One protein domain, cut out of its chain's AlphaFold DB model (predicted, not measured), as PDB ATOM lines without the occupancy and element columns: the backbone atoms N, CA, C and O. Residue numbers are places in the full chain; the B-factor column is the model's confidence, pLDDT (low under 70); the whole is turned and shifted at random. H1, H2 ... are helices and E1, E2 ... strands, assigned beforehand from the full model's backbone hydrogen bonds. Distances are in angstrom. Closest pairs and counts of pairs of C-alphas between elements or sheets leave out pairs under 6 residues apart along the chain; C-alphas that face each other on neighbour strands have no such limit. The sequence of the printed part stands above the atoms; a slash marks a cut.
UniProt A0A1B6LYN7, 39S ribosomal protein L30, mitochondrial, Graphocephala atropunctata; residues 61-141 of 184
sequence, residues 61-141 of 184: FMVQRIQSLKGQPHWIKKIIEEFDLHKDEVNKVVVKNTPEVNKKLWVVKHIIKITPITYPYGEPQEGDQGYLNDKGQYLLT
ATOM      1  N   PHE A  61     -12.246 -44.981 -46.246       96.88
ATOM      2  CA  PHE A  61     -12.024 -46.130 -45.387       96.88
ATOM      3  C   PHE A  61     -13.336 -46.612 -44.783       96.88
ATOM      4  O   PHE A  61     -14.169 -45.817 -44.352       96.88
ATOM      5  N   MET A  62     -13.483 -47.927 -44.698       96.56
ATOM      6  CA  MET A  62     -14.447 -48.573 -43.827       96.56
ATOM      7  C   MET A  62     -13.741 -48.887 -42.511       96.56
ATOM      8  O   MET A  62     -12.839 -49.727 -42.461       96.56
ATOM      9  N   VAL A  63     -14.159 -48.211 -41.450       96.81
ATOM     10  CA  VAL A  63     -13.660 -48.438 -40.099       96.81
ATOM     11  C   VAL A  63     -14.635 -49.350 -39.373       96.81
ATOM     12  O   VAL A  63     -15.839 -49.096 -39.361       96.81
ATOM     13  N   GLN A  64     -14.118 -50.422 -38.784       95.00
ATOM     14  CA  GLN A  64     -14.905 -51.373 -38.006       95.00
ATOM     15  C   GLN A  64     -14.318 -51.511 -36.607       95.00
ATOM     16  O   GLN A  64     -13.102 -51.564 -36.457       95.00
ATOM     17  N   ARG A  65     -15.145 -51.609 -35.571       94.38
ATOM     18  CA  ARG A  65     -14.659 -51.873 -34.207       94.38
ATOM     19  C   ARG A  65     -14.462 -53.382 -34.005       94.38
ATOM     20  O   ARG A  65     -15.384 -54.145 -34.264       94.38
ATOM     21  N   ILE A  66     -13.279 -53.809 -33.548       93.62
ATOM     22  CA  ILE A  66     -12.973 -55.221 -33.236       93.62
ATOM     23  C   ILE A  66     -12.987 -55.459 -31.721       93.62
ATOM     24  O   ILE A  66     -13.559 -56.440 -31.252       93.62
ATOM     25  N   GLN A  67     -12.332 -54.589 -30.947       92.62
ATOM     26  CA  GLN A  67     -12.205 -54.753 -29.497       92.62
ATOM     27  C   GLN A  67     -13.274 -53.968 -28.729       92.62
ATOM     28  O   GLN A  67     -13.775 -52.939 -29.181       92.62
ATOM     29  N   SER A  68     -13.595 -54.442 -27.523       92.12
ATOM     30  CA  SER A  68     -14.511 -53.737 -26.621       92.12
ATOM     31  C   SER A  68     -13.877 -52.473 -26.023       92.12
ATOM     32  O   SER A  68     -12.662 -52.388 -25.855       92.12
ATOM     33  N   LEU A  69     -14.712 -51.507 -25.627       92.56
ATOM     34  CA  LEU A  69     -14.270 -50.251 -24.998       92.56
ATOM     35  C   LEU A  69     -14.032 -50.371 -23.485       92.56
ATOM     36  O   LEU A  69     -13.593 -49.417 -22.835       92.56
ATOM     37  N   LYS A  70     -14.354 -51.523 -22.892       93.44
ATOM     38  CA  LYS A  70     -14.210 -51.749 -21.451       93.44
ATOM     39  C   LYS A  70     -12.721 -51.776 -21.095       93.44
ATOM     40  O   LYS A  70     -11.926 -52.384 -21.796       93.44
ATOM     41  N   GLY A  71     -12.345 -51.070 -20.028       94.00
ATOM     42  CA  GLY A  71     -10.942 -50.936 -19.605       94.00
ATOM     43  C   GLY A  71     -10.093 -49.955 -20.424       94.00
ATOM     44  O   GLY A  71      -8.954 -49.701 -20.048       94.00
ATOM     45  N   GLN A  72     -10.629 -49.356 -21.495       95.44
ATOM     46  CA  GLN A  72      -9.882 -48.380 -22.289       95.44
ATOM     47  C   GLN A  72      -9.872 -46.984 -21.636       95.44
ATOM     48  O   GLN A  72     -10.873 -46.587 -21.016       95.44
ATOM     49  N   PRO A  73      -8.779 -46.213 -21.797       97.00
ATOM     50  CA  PRO A  73      -8.698 -44.823 -21.370       97.00
ATOM     51  C   PRO A  73      -9.825 -43.937 -21.910       97.00
ATOM     52  O   PRO A  73     -10.329 -44.134 -23.018       97.00
ATOM     53  N   HIS A  74     -10.186 -42.907 -21.145       96.44
ATOM     54  CA  HIS A  74     -11.308 -42.025 -21.480       96.44
ATOM     55  C   HIS A  74     -11.110 -41.261 -22.806       96.44
ATOM     56  O   HIS A  74     -12.067 -41.104 -23.556       96.44
ATOM     57  N   TRP A  75      -9.881 -40.846 -23.148       96.75
ATOM     58  CA  TRP A  75      -9.604 -40.155 -24.417       96.75
ATOM     59  C   TRP A  75      -9.833 -41.048 -25.642       96.75
ATOM     60  O   TRP A  75     -10.286 -40.563 -26.672       96.75
ATOM     61  N   ILE A  76      -9.577 -42.356 -25.530       96.56
ATOM     62  CA  ILE A  76      -9.843 -43.315 -26.610       96.56
ATOM     63  C   ILE A  76     -11.348 -43.476 -26.817       96.56
ATOM     64  O   ILE A  76     -11.818 -43.445 -27.952       96.56
ATOM     65  N   LYS A  77     -12.105 -43.608 -25.721       95.44
ATOM     66  CA  LYS A  77     -13.571 -43.685 -25.769       95.44
ATOM     67  C   LYS A  77     -14.165 -42.448 -26.430       95.44
ATOM     68  O   LYS A  77     -14.967 -42.597 -27.339       95.44
ATOM     69  N   LYS A  78     -13.662 -41.262 -26.075       96.88
ATOM     70  CA  LYS A  78     -14.070 -39.995 -26.690       96.88
ATOM     71  C   LYS A  78     -13.832 -39.972 -28.205       96.88
ATOM     72  O   LYS A  78     -14.719 -39.584 -28.951       96.88
ATOM     73  N   ILE A  79     -12.674 -40.444 -28.679       96.88
ATOM     74  CA  ILE A  79     -12.397 -40.526 -30.126       96.88
ATOM     75  C   ILE A  79     -13.355 -41.509 -30.818       96.88
ATOM     76  O   ILE A  79     -13.798 -41.258 -31.931       96.88
ATOM     77  N   ILE A  80     -13.686 -42.633 -30.180       95.50
ATOM     78  CA  ILE A  80     -14.625 -43.616 -30.741       95.50
ATOM     79  C   ILE A  80     -16.067 -43.098 -30.749       95.50
ATOM     80  O   ILE A  80     -16.807 -43.386 -31.690       95.50
ATOM     81  N   GLU A  81     -16.451 -42.320 -29.740       94.44
ATOM     82  CA  GLU A  81     -17.722 -41.596 -29.703       94.44
ATOM     83  C   GLU A  81     -17.813 -40.587 -30.854       94.44
ATOM     84  O   GLU A  81     -18.835 -40.558 -31.525       94.44
ATOM     85  N   GLU A  82     -16.734 -39.854 -31.161       94.56
ATOM     86  CA  GLU A  82     -16.668 -38.948 -32.325       94.56
ATOM     87  C   GLU A  82     -16.843 -39.665 -33.674       94.56
ATOM     88  O   GLU A  82     -17.248 -39.042 -34.652       94.56
ATOM     89  N   PHE A  83     -16.519 -40.959 -33.744       93.69
ATOM     90  CA  PHE A  83     -16.731 -41.792 -34.930       93.69
ATOM     91  C   PHE A  83     -18.057 -42.562 -34.901       93.69
ATOM     92  O   PHE A  83     -18.252 -43.409 -35.763       93.69
ATOM     93  N   ASP A  84     -18.936 -42.337 -33.921       92.12
ATOM     94  CA  ASP A  84     -20.216 -43.046 -33.751       92.12
ATOM     95  C   ASP A  84     -20.106 -44.581 -33.596       92.12
ATOM     96  O   ASP A  84     -21.092 -45.308 -33.707       92.12
ATOM     97  N   LEU A  85     -18.921 -45.090 -33.239       92.12
ATOM     98  CA  LEU A  85     -18.630 -46.523 -33.044       92.12
ATOM     99  C   LEU A  85     -18.818 -46.985 -31.583       92.12
ATOM    100  O   LEU A  85     -18.290 -48.018 -31.162       92.12
ATOM    101  N   HIS A  86     -19.529 -46.194 -30.775       88.69
ATOM    102  CA  HIS A  86     -19.782 -46.483 -29.361       88.69
ATOM    103  C   HIS A  86     -20.938 -47.471 -29.152       88.69
ATOM    104  O   HIS A  86     -20.951 -48.190 -28.153       88.69
ATOM    105  N   LYS A  87     -21.899 -47.509 -30.085       87.12
ATOM    106  CA  LYS A  87     -23.083 -48.375 -30.020       87.12
ATOM    107  C   LYS A  87     -22.730 -49.776 -30.501       87.12
ATOM    108  O   LYS A  87     -22.088 -49.928 -31.533       87.12
ATOM    109  N   ASP A  88     -23.209 -50.799 -29.801       80.12
ATOM    110  CA  ASP A  88     -22.964 -52.194 -30.197       80.12
ATOM    111  C   ASP A  88     -23.705 -52.592 -31.490       80.12
ATOM    112  O   ASP A  88     -23.280 -53.503 -32.199       80.12
ATOM    113  N   GLU A  89     -24.772 -51.868 -31.838       78.19
ATOM    114  CA  GLU A  89     -25.526 -52.039 -33.086       78.19
ATOM    115  C   GLU A  89     -24.761 -51.514 -34.314       78.19
ATOM    116  O   GLU A  89     -24.853 -52.078 -35.405       78.19
ATOM    117  N   VAL A  90     -23.972 -50.445 -34.141       74.56
ATOM    118  CA  VAL A  90     -23.267 -49.759 -35.231       74.56
ATOM    119  C   VAL A  90     -21.795 -50.140 -35.197       74.56
ATOM    120  O   VAL A  90     -20.974 -49.534 -34.515       74.56
ATOM    121  N   ASN A  91     -21.448 -51.164 -35.974       85.00
ATOM    122  CA  ASN A  91     -20.087 -51.704 -35.985       85.00
ATOM    123  C   ASN A  91     -19.222 -51.209 -37.151       85.00
ATOM    124  O   ASN A  91     -18.036 -51.535 -37.187       85.00
ATOM    125  N   LYS A  92     -19.788 -50.459 -38.108       92.69
ATOM    126  CA  LYS A  92     -19.101 -50.025 -39.336       92.69
ATOM    127  C   LYS A  92     -19.402 -48.564 -39.640       92.69
ATOM    128  O   LYS A  92     -20.568 -48.182 -39.675       92.69
ATOM    129  N   VAL A  93     -18.364 -47.784 -39.931       95.00
ATOM    130  CA  VAL A  93     -18.479 -46.367 -40.296       95.00
ATOM    131  C   VAL A  93     -17.579 -46.064 -41.489       95.00
ATOM    132  O   VAL A  93     -16.464 -46.579 -41.592       95.00
ATOM    133  N   VAL A  94     -18.082 -45.248 -42.415       95.44
ATOM    134  CA  VAL A  94     -17.340 -44.804 -43.598       95.44
ATOM    135  C   VAL A  94     -16.687 -43.463 -43.304       95.44
ATOM    136  O   VAL A  94     -17.332 -42.526 -42.842       95.44
ATOM    137  N   VAL A  95     -15.390 -43.378 -43.574       96.38
ATOM    138  CA  VAL A  95     -14.546 -42.263 -43.165       96.38
ATOM    139  C   VAL A  95     -13.696 -41.778 -44.338       96.38
ATOM    140  O   VAL A  95     -13.211 -42.573 -45.142       96.38
ATOM    141  N   LYS A  96     -13.496 -40.461 -44.436       97.25
ATOM    142  CA  LYS A  96     -12.631 -39.842 -45.450       97.25
ATOM    143  C   LYS A  96     -11.154 -40.071 -45.125       97.25
ATOM    144  O   LYS A  96     -10.744 -39.911 -43.976       97.25
ATOM    145  N   ASN A  97     -10.345 -40.375 -46.139       96.19
ATOM    146  CA  ASN A  97      -8.889 -40.439 -46.005       96.19
ATOM    147  C   ASN A  97      -8.292 -39.015 -45.959       96.19
ATOM    148  O   ASN A  97      -7.793 -38.493 -46.952       96.19
ATOM    149  N   THR A  98      -8.405 -38.360 -44.801       97.25
ATOM    150  CA  THR A  98      -7.885 -37.009 -44.520       97.25
ATOM    151  C   THR A  98      -6.859 -37.102 -43.385       97.25
ATOM    152  O   THR A  98      -7.090 -37.857 -42.438       97.25
ATOM    153  N   PRO A  99      -5.745 -36.340 -43.403       97.00
ATOM    154  CA  PRO A  99      -4.705 -36.430 -42.371       97.00
ATOM    155  C   PRO A  99      -5.226 -36.203 -40.945       97.00
ATOM    156  O   PRO A  99      -4.795 -36.887 -40.017       97.00
ATOM    157  N   GLU A 100      -6.191 -35.300 -40.765       97.19
ATOM    158  CA  GLU A 100      -6.839 -35.045 -39.471       97.19
ATOM    159  C   GLU A 100      -7.519 -36.294 -38.911       97.19
ATOM    160  O   GLU A 100      -7.370 -36.637 -37.736       97.19
ATOM    161  N   VAL A 101      -8.229 -37.010 -39.779       97.31
ATOM    162  CA  VAL A 101      -8.920 -38.242 -39.421       97.31
ATOM    163  C   VAL A 101      -7.917 -39.373 -39.206       97.31
ATOM    164  O   VAL A 101      -7.995 -40.079 -38.202       97.31
ATOM    165  N   ASN A 102      -6.910 -39.489 -40.072       97.06
ATOM    166  CA  ASN A 102      -5.856 -40.496 -39.956       97.06
ATOM    167  C   ASN A 102      -5.083 -40.368 -38.640       97.06
ATOM    168  O   ASN A 102      -4.760 -41.381 -38.021       97.06
ATOM    169  N   LYS A 103      -4.852 -39.142 -38.156       97.88
ATOM    170  CA  LYS A 103      -4.242 -38.904 -36.842       97.88
ATOM    171  C   LYS A 103      -5.085 -39.494 -35.707       97.88
ATOM    172  O   LYS A 103      -4.526 -40.121 -34.810       97.88
ATOM    173  N   LYS A 104      -6.412 -39.340 -35.750       97.31
ATOM    174  CA  LYS A 104      -7.327 -39.931 -34.754       97.31
ATOM    175  C   LYS A 104      -7.370 -41.456 -34.861       97.31
ATOM    176  O   LYS A 104      -7.224 -42.145 -33.853       97.31
ATOM    177  N   LEU A 105      -7.496 -41.987 -36.080       97.38
ATOM    178  CA  LEU A 105      -7.492 -43.431 -36.337       97.38
ATOM    179  C   LEU A 105      -6.182 -44.086 -35.875       97.38
ATOM    180  O   LEU A 105      -6.206 -45.186 -35.333       97.38
ATOM    181  N   TRP A 106      -5.048 -43.393 -36.008       97.50
ATOM    182  CA  TRP A 106      -3.745 -43.882 -35.556       97.50
ATOM    183  C   TRP A 106      -3.679 -44.114 -34.044       97.50
ATOM    184  O   TRP A 106      -3.130 -45.124 -33.602       97.50
ATOM    185  N   VAL A 107      -4.269 -43.216 -33.247       97.19
ATOM    186  CA  VAL A 107      -4.342 -43.359 -31.782       97.19
ATOM    187  C   VAL A 107      -5.143 -44.608 -31.398       97.19
ATOM    188  O   VAL A 107      -4.785 -45.326 -30.466       97.19
ATOM    189  N   VAL A 108      -6.203 -44.899 -32.154       96.69
ATOM    190  CA  VAL A 108      -7.188 -45.946 -31.844       96.69
ATOM    191  C   VAL A 108      -6.929 -47.254 -32.612       96.69
ATOM    192  O   VAL A 108      -7.664 -48.225 -32.460       96.69
ATOM    193  N   LYS A 109      -5.840 -47.347 -33.386       96.12
ATOM    194  CA  LYS A 109      -5.565 -48.439 -34.344       96.12
ATOM    195  C   LYS A 109      -5.616 -49.871 -33.796       96.12
ATOM    196  O   LYS A 109      -5.733 -50.807 -34.568       96.12
ATOM    197  N   HIS A 110      -5.475 -50.051 -32.487       94.69
ATOM    198  CA  HIS A 110      -5.518 -51.364 -31.843       94.69
ATOM    199  C   HIS A 110      -6.952 -51.852 -31.563       94.69
ATOM    200  O   HIS A 110      -7.165 -53.052 -31.423       94.69
ATOM    201  N   ILE A 111      -7.933 -50.942 -31.508       95.06
ATOM    202  CA  ILE A 111      -9.350 -51.266 -31.271       95.06
ATOM    203  C   ILE A 111     -10.091 -51.515 -32.583       95.06
ATOM    204  O   ILE A 111     -11.016 -52.331 -32.632       95.06
ATOM    205  N   ILE A 112      -9.708 -50.792 -33.634       96.00
ATOM    206  CA  ILE A 112     -10.417 -50.751 -34.912       96.00
ATOM    207  C   ILE A 112      -9.688 -51.521 -36.017       96.00
ATOM    208  O   ILE A 112      -8.465 -51.595 -36.062       96.00
ATOM    209  N   LYS A 113     -10.470 -52.033 -36.963       95.75
ATOM    210  CA  LYS A 113     -10.049 -52.477 -38.286       95.75
ATOM    211  C   LYS A 113     -10.241 -51.339 -39.274       95.75
ATOM    212  O   LYS A 113     -11.318 -50.749 -39.314       95.75
ATOM    213  N   ILE A 114      -9.243 -51.087 -40.111       96.25
ATOM    214  CA  ILE A 114      -9.363 -50.160 -41.236       96.25
ATOM    215  C   ILE A 114      -9.292 -50.990 -42.513       96.25
ATOM    216  O   ILE A 114      -8.310 -51.694 -42.740       96.25
ATOM    217  N   THR A 115     -10.333 -50.910 -43.334       96.44
ATOM    218  CA  THR A 115     -10.399 -51.584 -44.633       96.44
ATOM    219  C   THR A 115     -10.588 -50.527 -45.724       96.44
ATOM    220  O   THR A 115     -11.498 -49.702 -45.601       96.44
ATOM    221  N   PRO A 116      -9.768 -50.503 -46.790       96.38
ATOM    222  CA  PRO A 116      -9.982 -49.588 -47.908       96.38
ATOM    223  C   PRO A 116     -11.267 -49.949 -48.658       96.38
ATOM    224  O   PRO A 116     -11.564 -51.128 -48.857       96.38
ATOM    225  N   ILE A 117     -12.031 -48.936 -49.075       95.81
ATOM    226  CA  ILE A 117     -13.240 -49.161 -49.874       95.81
ATOM    227  C   ILE A 117     -12.866 -49.263 -51.353       95.81
ATOM    228  O   ILE A 117     -12.146 -48.417 -51.881       95.81
ATOM    229  N   THR A 118     -13.374 -50.303 -52.012       93.81
ATOM    230  CA  THR A 118     -13.175 -50.576 -53.440       93.81
ATOM    231  C   THR A 118     -14.513 -50.669 -54.166       93.81
ATOM    232  O   THR A 118     -15.506 -51.149 -53.613       93.81
ATOM    233  N   TYR A 119     -14.520 -50.214 -55.417       93.12
ATOM    234  CA  TYR A 119     -15.708 -50.104 -56.260       93.12
ATOM    235  C   TYR A 119     -15.542 -50.967 -57.517       93.12
ATOM    236  O   TYR A 119     -15.065 -50.467 -58.534       93.12
ATOM    237  N   PRO A 120     -15.890 -52.266 -57.478       91.12
ATOM    238  CA  PRO A 120     -15.720 -53.153 -58.630       91.12
ATOM    239  C   PRO A 120     -16.573 -52.744 -59.842       91.12
ATOM    240  O   PRO A 120     -16.146 -52.949 -60.971       91.12
ATOM    241  N   TYR A 121     -17.750 -52.147 -59.612       88.81
ATOM    242  CA  TYR A 121     -18.686 -51.715 -60.660       88.81
ATOM    243  C   TYR A 121     -18.677 -50.197 -60.910       88.81
ATOM    244  O   TYR A 121     -19.541 -49.689 -61.615       88.81
ATOM    245  N   GLY A 122     -17.713 -49.472 -60.332       88.81
ATOM    246  CA  GLY A 122     -17.662 -48.009 -60.372       88.81
ATOM    247  C   GLY A 122     -18.330 -47.321 -59.176       88.81
ATOM    248  O   GLY A 122     -18.878 -47.965 -58.277       88.81
ATOM    249  N   GLU A 123     -18.202 -45.996 -59.133       89.00
ATOM    250  CA  GLU A 123     -18.770 -45.165 -58.067       89.00
ATOM    251  C   GLU A 123     -20.300 -45.062 -58.228       89.00
ATOM    252  O   GLU A 123     -20.774 -44.909 -59.357       89.00
ATOM    253  N   PRO A 124     -21.081 -45.151 -57.133       89.31
ATOM    254  CA  PRO A 124     -22.536 -45.030 -57.201       89.31
ATOM    255  C   PRO A 124     -22.954 -43.643 -57.692       89.31
ATOM    256  O   PRO A 124     -22.429 -42.635 -57.213       89.31
ATOM    257  N   GLN A 125     -23.920 -43.599 -58.609       88.19
ATOM    258  CA  GLN A 125     -24.555 -42.360 -59.053       88.19
ATOM    259  C   GLN A 125     -25.844 -42.096 -58.269       88.19
ATOM    260  O   GLN A 125     -26.328 -42.934 -57.503       88.19
ATOM    261  N   GLU A 126     -26.392 -40.892 -58.425       84.88
ATOM    262  CA  GLU A 126     -27.587 -40.483 -57.694       84.88
ATOM    263  C   GLU A 126     -28.778 -41.404 -58.006       84.88
ATOM    264  O   GLU A 126     -29.189 -41.582 -59.152       84.88
ATOM    265  N   GLY A 127     -29.329 -42.018 -56.957       81.81
ATOM    266  CA  GLY A 127     -30.437 -42.965 -57.066       81.81
ATOM    267  C   GLY A 127     -30.030 -44.431 -57.235       81.81
ATOM    268  O   GLY A 127     -30.931 -45.276 -57.312       81.81
ATOM    269  N   ASP A 128     -28.735 -44.750 -57.253       83.38
ATOM    270  CA  ASP A 128     -28.257 -46.125 -57.139       83.38
ATOM    271  C   ASP A 128     -28.182 -46.555 -55.675       83.38
ATOM    272  O   ASP A 128     -27.799 -45.798 -54.781       83.38
ATOM    273  N   GLN A 129     -28.571 -47.798 -55.423       84.81
ATOM    274  CA  GLN A 129     -28.529 -48.397 -54.097       84.81
ATOM    275  C   GLN A 129     -27.560 -49.565 -54.117       84.81
ATOM    276  O   GLN A 129     -27.395 -50.248 -55.122       84.81
ATOM    277  N   GLY A 130     -26.916 -49.811 -52.990       88.56
ATOM    278  CA  GLY A 130     -25.925 -50.861 -52.866       88.56
ATOM    279  C   GLY A 130     -25.638 -51.151 -51.409       88.56
ATOM    280  O   GLY A 130     -26.151 -50.484 -50.509       88.56
ATOM    281  N   TYR A 131     -24.807 -52.155 -51.179       91.00
ATOM    282  CA  TYR A 131     -24.411 -52.551 -49.838       91.00
ATOM    283  C   TYR A 131     -22.899 -52.741 -49.746       91.00
ATOM    284  O   TYR A 131     -22.214 -53.055 -50.722       91.00
ATOM    285  N   LEU A 132     -22.370 -52.508 -48.544       92.81
ATOM    286  CA  LEU A 132     -20.943 -52.593 -48.261       92.81
ATOM    287  C   LEU A 132     -20.608 -53.936 -47.602       92.81
ATOM    288  O   LEU A 132     -21.067 -54.238 -46.497       92.81
ATOM    289  N   ASN A 133     -19.766 -54.723 -48.267       92.75
ATOM    290  CA  ASN A 133     -19.278 -55.999 -47.748       92.75
ATOM    291  C   ASN A 133     -18.260 -55.817 -46.614       92.75
ATOM    292  O   ASN A 133     -17.542 -54.821 -46.549       92.75
ATOM    293  N   ASP A 134     -18.067 -56.861 -45.802       91.00
ATOM    294  CA  ASP A 134     -16.999 -56.914 -44.783       91.00
ATOM    295  C   ASP A 134     -15.583 -56.824 -45.365       91.00
ATOM    296  O   ASP A 134     -14.641 -56.412 -44.686       91.00
ATOM    297  N   LYS A 135     -15.434 -57.186 -46.643       92.81
ATOM    298  CA  LYS A 135     -14.184 -57.059 -47.398       92.81
ATOM    299  C   LYS A 135     -13.874 -55.614 -47.811       92.81
ATOM    300  O   LYS A 135     -12.790 -55.376 -48.325       92.81
ATOM    301  N   GLY A 136     -14.801 -54.670 -47.620       92.94
ATOM    302  CA  GLY A 136     -14.669 -53.288 -48.099       92.94
ATOM    303  C   GLY A 136     -15.016 -53.108 -49.579       92.94
ATOM    304  O   GLY A 136     -14.648 -52.109 -50.181       92.94
ATOM    305  N   GLN A 137     -15.713 -54.067 -50.190       94.19
ATOM    306  CA  GLN A 137     -16.242 -53.923 -51.548       94.19
ATOM    307  C   GLN A 137     -17.648 -53.335 -51.481       94.19
ATOM    308  O   GLN A 137     -18.503 -53.889 -50.785       94.19
ATOM    309  N   TYR A 138     -17.881 -52.238 -52.195       93.81
ATOM    310  CA  TYR A 138     -19.219 -51.687 -52.367       93.81
ATOM    311  C   TYR A 138     -19.863 -52.304 -53.608       93.81
ATOM    312  O   TYR A 138     -19.380 -52.116 -54.726       93.81
ATOM    313  N   LEU A 139     -20.922 -53.082 -53.402       91.62
ATOM    314  CA  LEU A 139     -21.650 -53.730 -54.485       91.62
ATOM    315  C   LEU A 139     -22.910 -52.926 -54.784       91.62
ATOM    316  O   LEU A 139     -23.750 -52.735 -53.903       91.62
ATOM    317  N   LEU A 140     -23.022 -52.471 -56.030       89.81
ATOM    318  CA  LEU A 140     -24.226 -51.833 -56.538       89.81
ATOM    319  C   LEU A 140     -25.309 -52.903 -56.698       89.81
ATOM    320  O   LEU A 140     -25.103 -53.917 -57.369       89.81
ATOM    321  N   THR A 141     -26.459 -52.683 -56.078       80.81
ATOM    322  CA  THR A 141     -27.644 -53.496 -56.306       80.81
ATOM    323  C   THR A 141     -28.318 -52.958 -57.556       80.81
ATOM    324  O   THR A 141     -28.827 -51.838 -57.567       80.81
TER     325      THR A 141
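AT A GLANCE: This is residues 61 to 141 of the 184 residues of the protein "39S ribosomal protein L30, mitochondrial" of Graphocephala atropunctata (UniProt A0A1B6LYN7). A small antiparallel sheet of three strands, E2, E1 and E3, has helix H2 over one face, with helix H1 beyond one end of the sheet and touching H2. Beyond the other end a separate hairpin, E4 and E5, is joined to the sheet by a long link, and this lengthens the whole. The printed part has 81 residues, with two named helices and five named strands in the order E1, H1, E2, H2, E3, E4, E5; the class is mixed, helices and strands. It is only just compact, close to loose, with a radius of gyration of the C-alphas of 14.0 A and spans of 41 by 28 by 20 A.

HOW THE PARTS SIT: E1, residues 61 to 65, is the inner strand of the larger sheet, between the edge strands E2, residues 92 to 96, and E3, residues 112 to 116. E1 and E3 are antiparallel at 157 degrees, with N 113 and O 64 within hydrogen-bond range at 2.7 A. E2 and E1 are antiparallel at 144 degrees, with N 61 and O 95 within range at 2.8 A. H2, residues 99 to 108, is on this sheet at a height of 9.8 A and runs along the strands, at 22 degrees to E1 on the local plane. It lies over E1 and only just over E2, on which 3 of its 10 C-alphas fall. E2, H2 and E3 form a split strand-helix-strand unit, two strands running the same way with E1 between them in the sheet, and its crossover is right-handed. H1, residues 74 to 82, is not on the sheet. It touches H2 at a steep tilt of 48 degrees, opposite ways; the closest C-alphas are those of Ile 76 and Val 108, 6.4 A apart. In H1 and H2 every O i to N i+4 pair is within hydrogen-bond range. E4, residues 129 to 132, and E5, residues 138 to 141, form a hairpin, antiparallel at 146 degrees, with N 141 and O 129 within range at 2.8 A. E4 and E5 are each apart from E1, E2, E3, H1 and H2.

IN THESE COORDINATES: E1 begins at C-alpha 61, (-12.024, -46.130, -45.387), and is 12.8 A long. E2 is 13.5 A, E3 13.1 A, E4 10.5 A and E5 9.5 A. H2 is 14.4 A from C-alpha 99, (-4.705, -36.430, -42.371), to C-alpha 108, and H1 is 12.5 A. E5 ends at C-alpha 141, (-27.644, -53.496, -56.306).

THE WHOLE: The two C-alphas farthest apart are those of Gly 71 and Gly 127, at 43.0 A. The printed part has no cut. The link from E3 to E4, residues 117 to 128, is long. The mean pLDDT of the printed part is 92.8, and no printed residue is under 70.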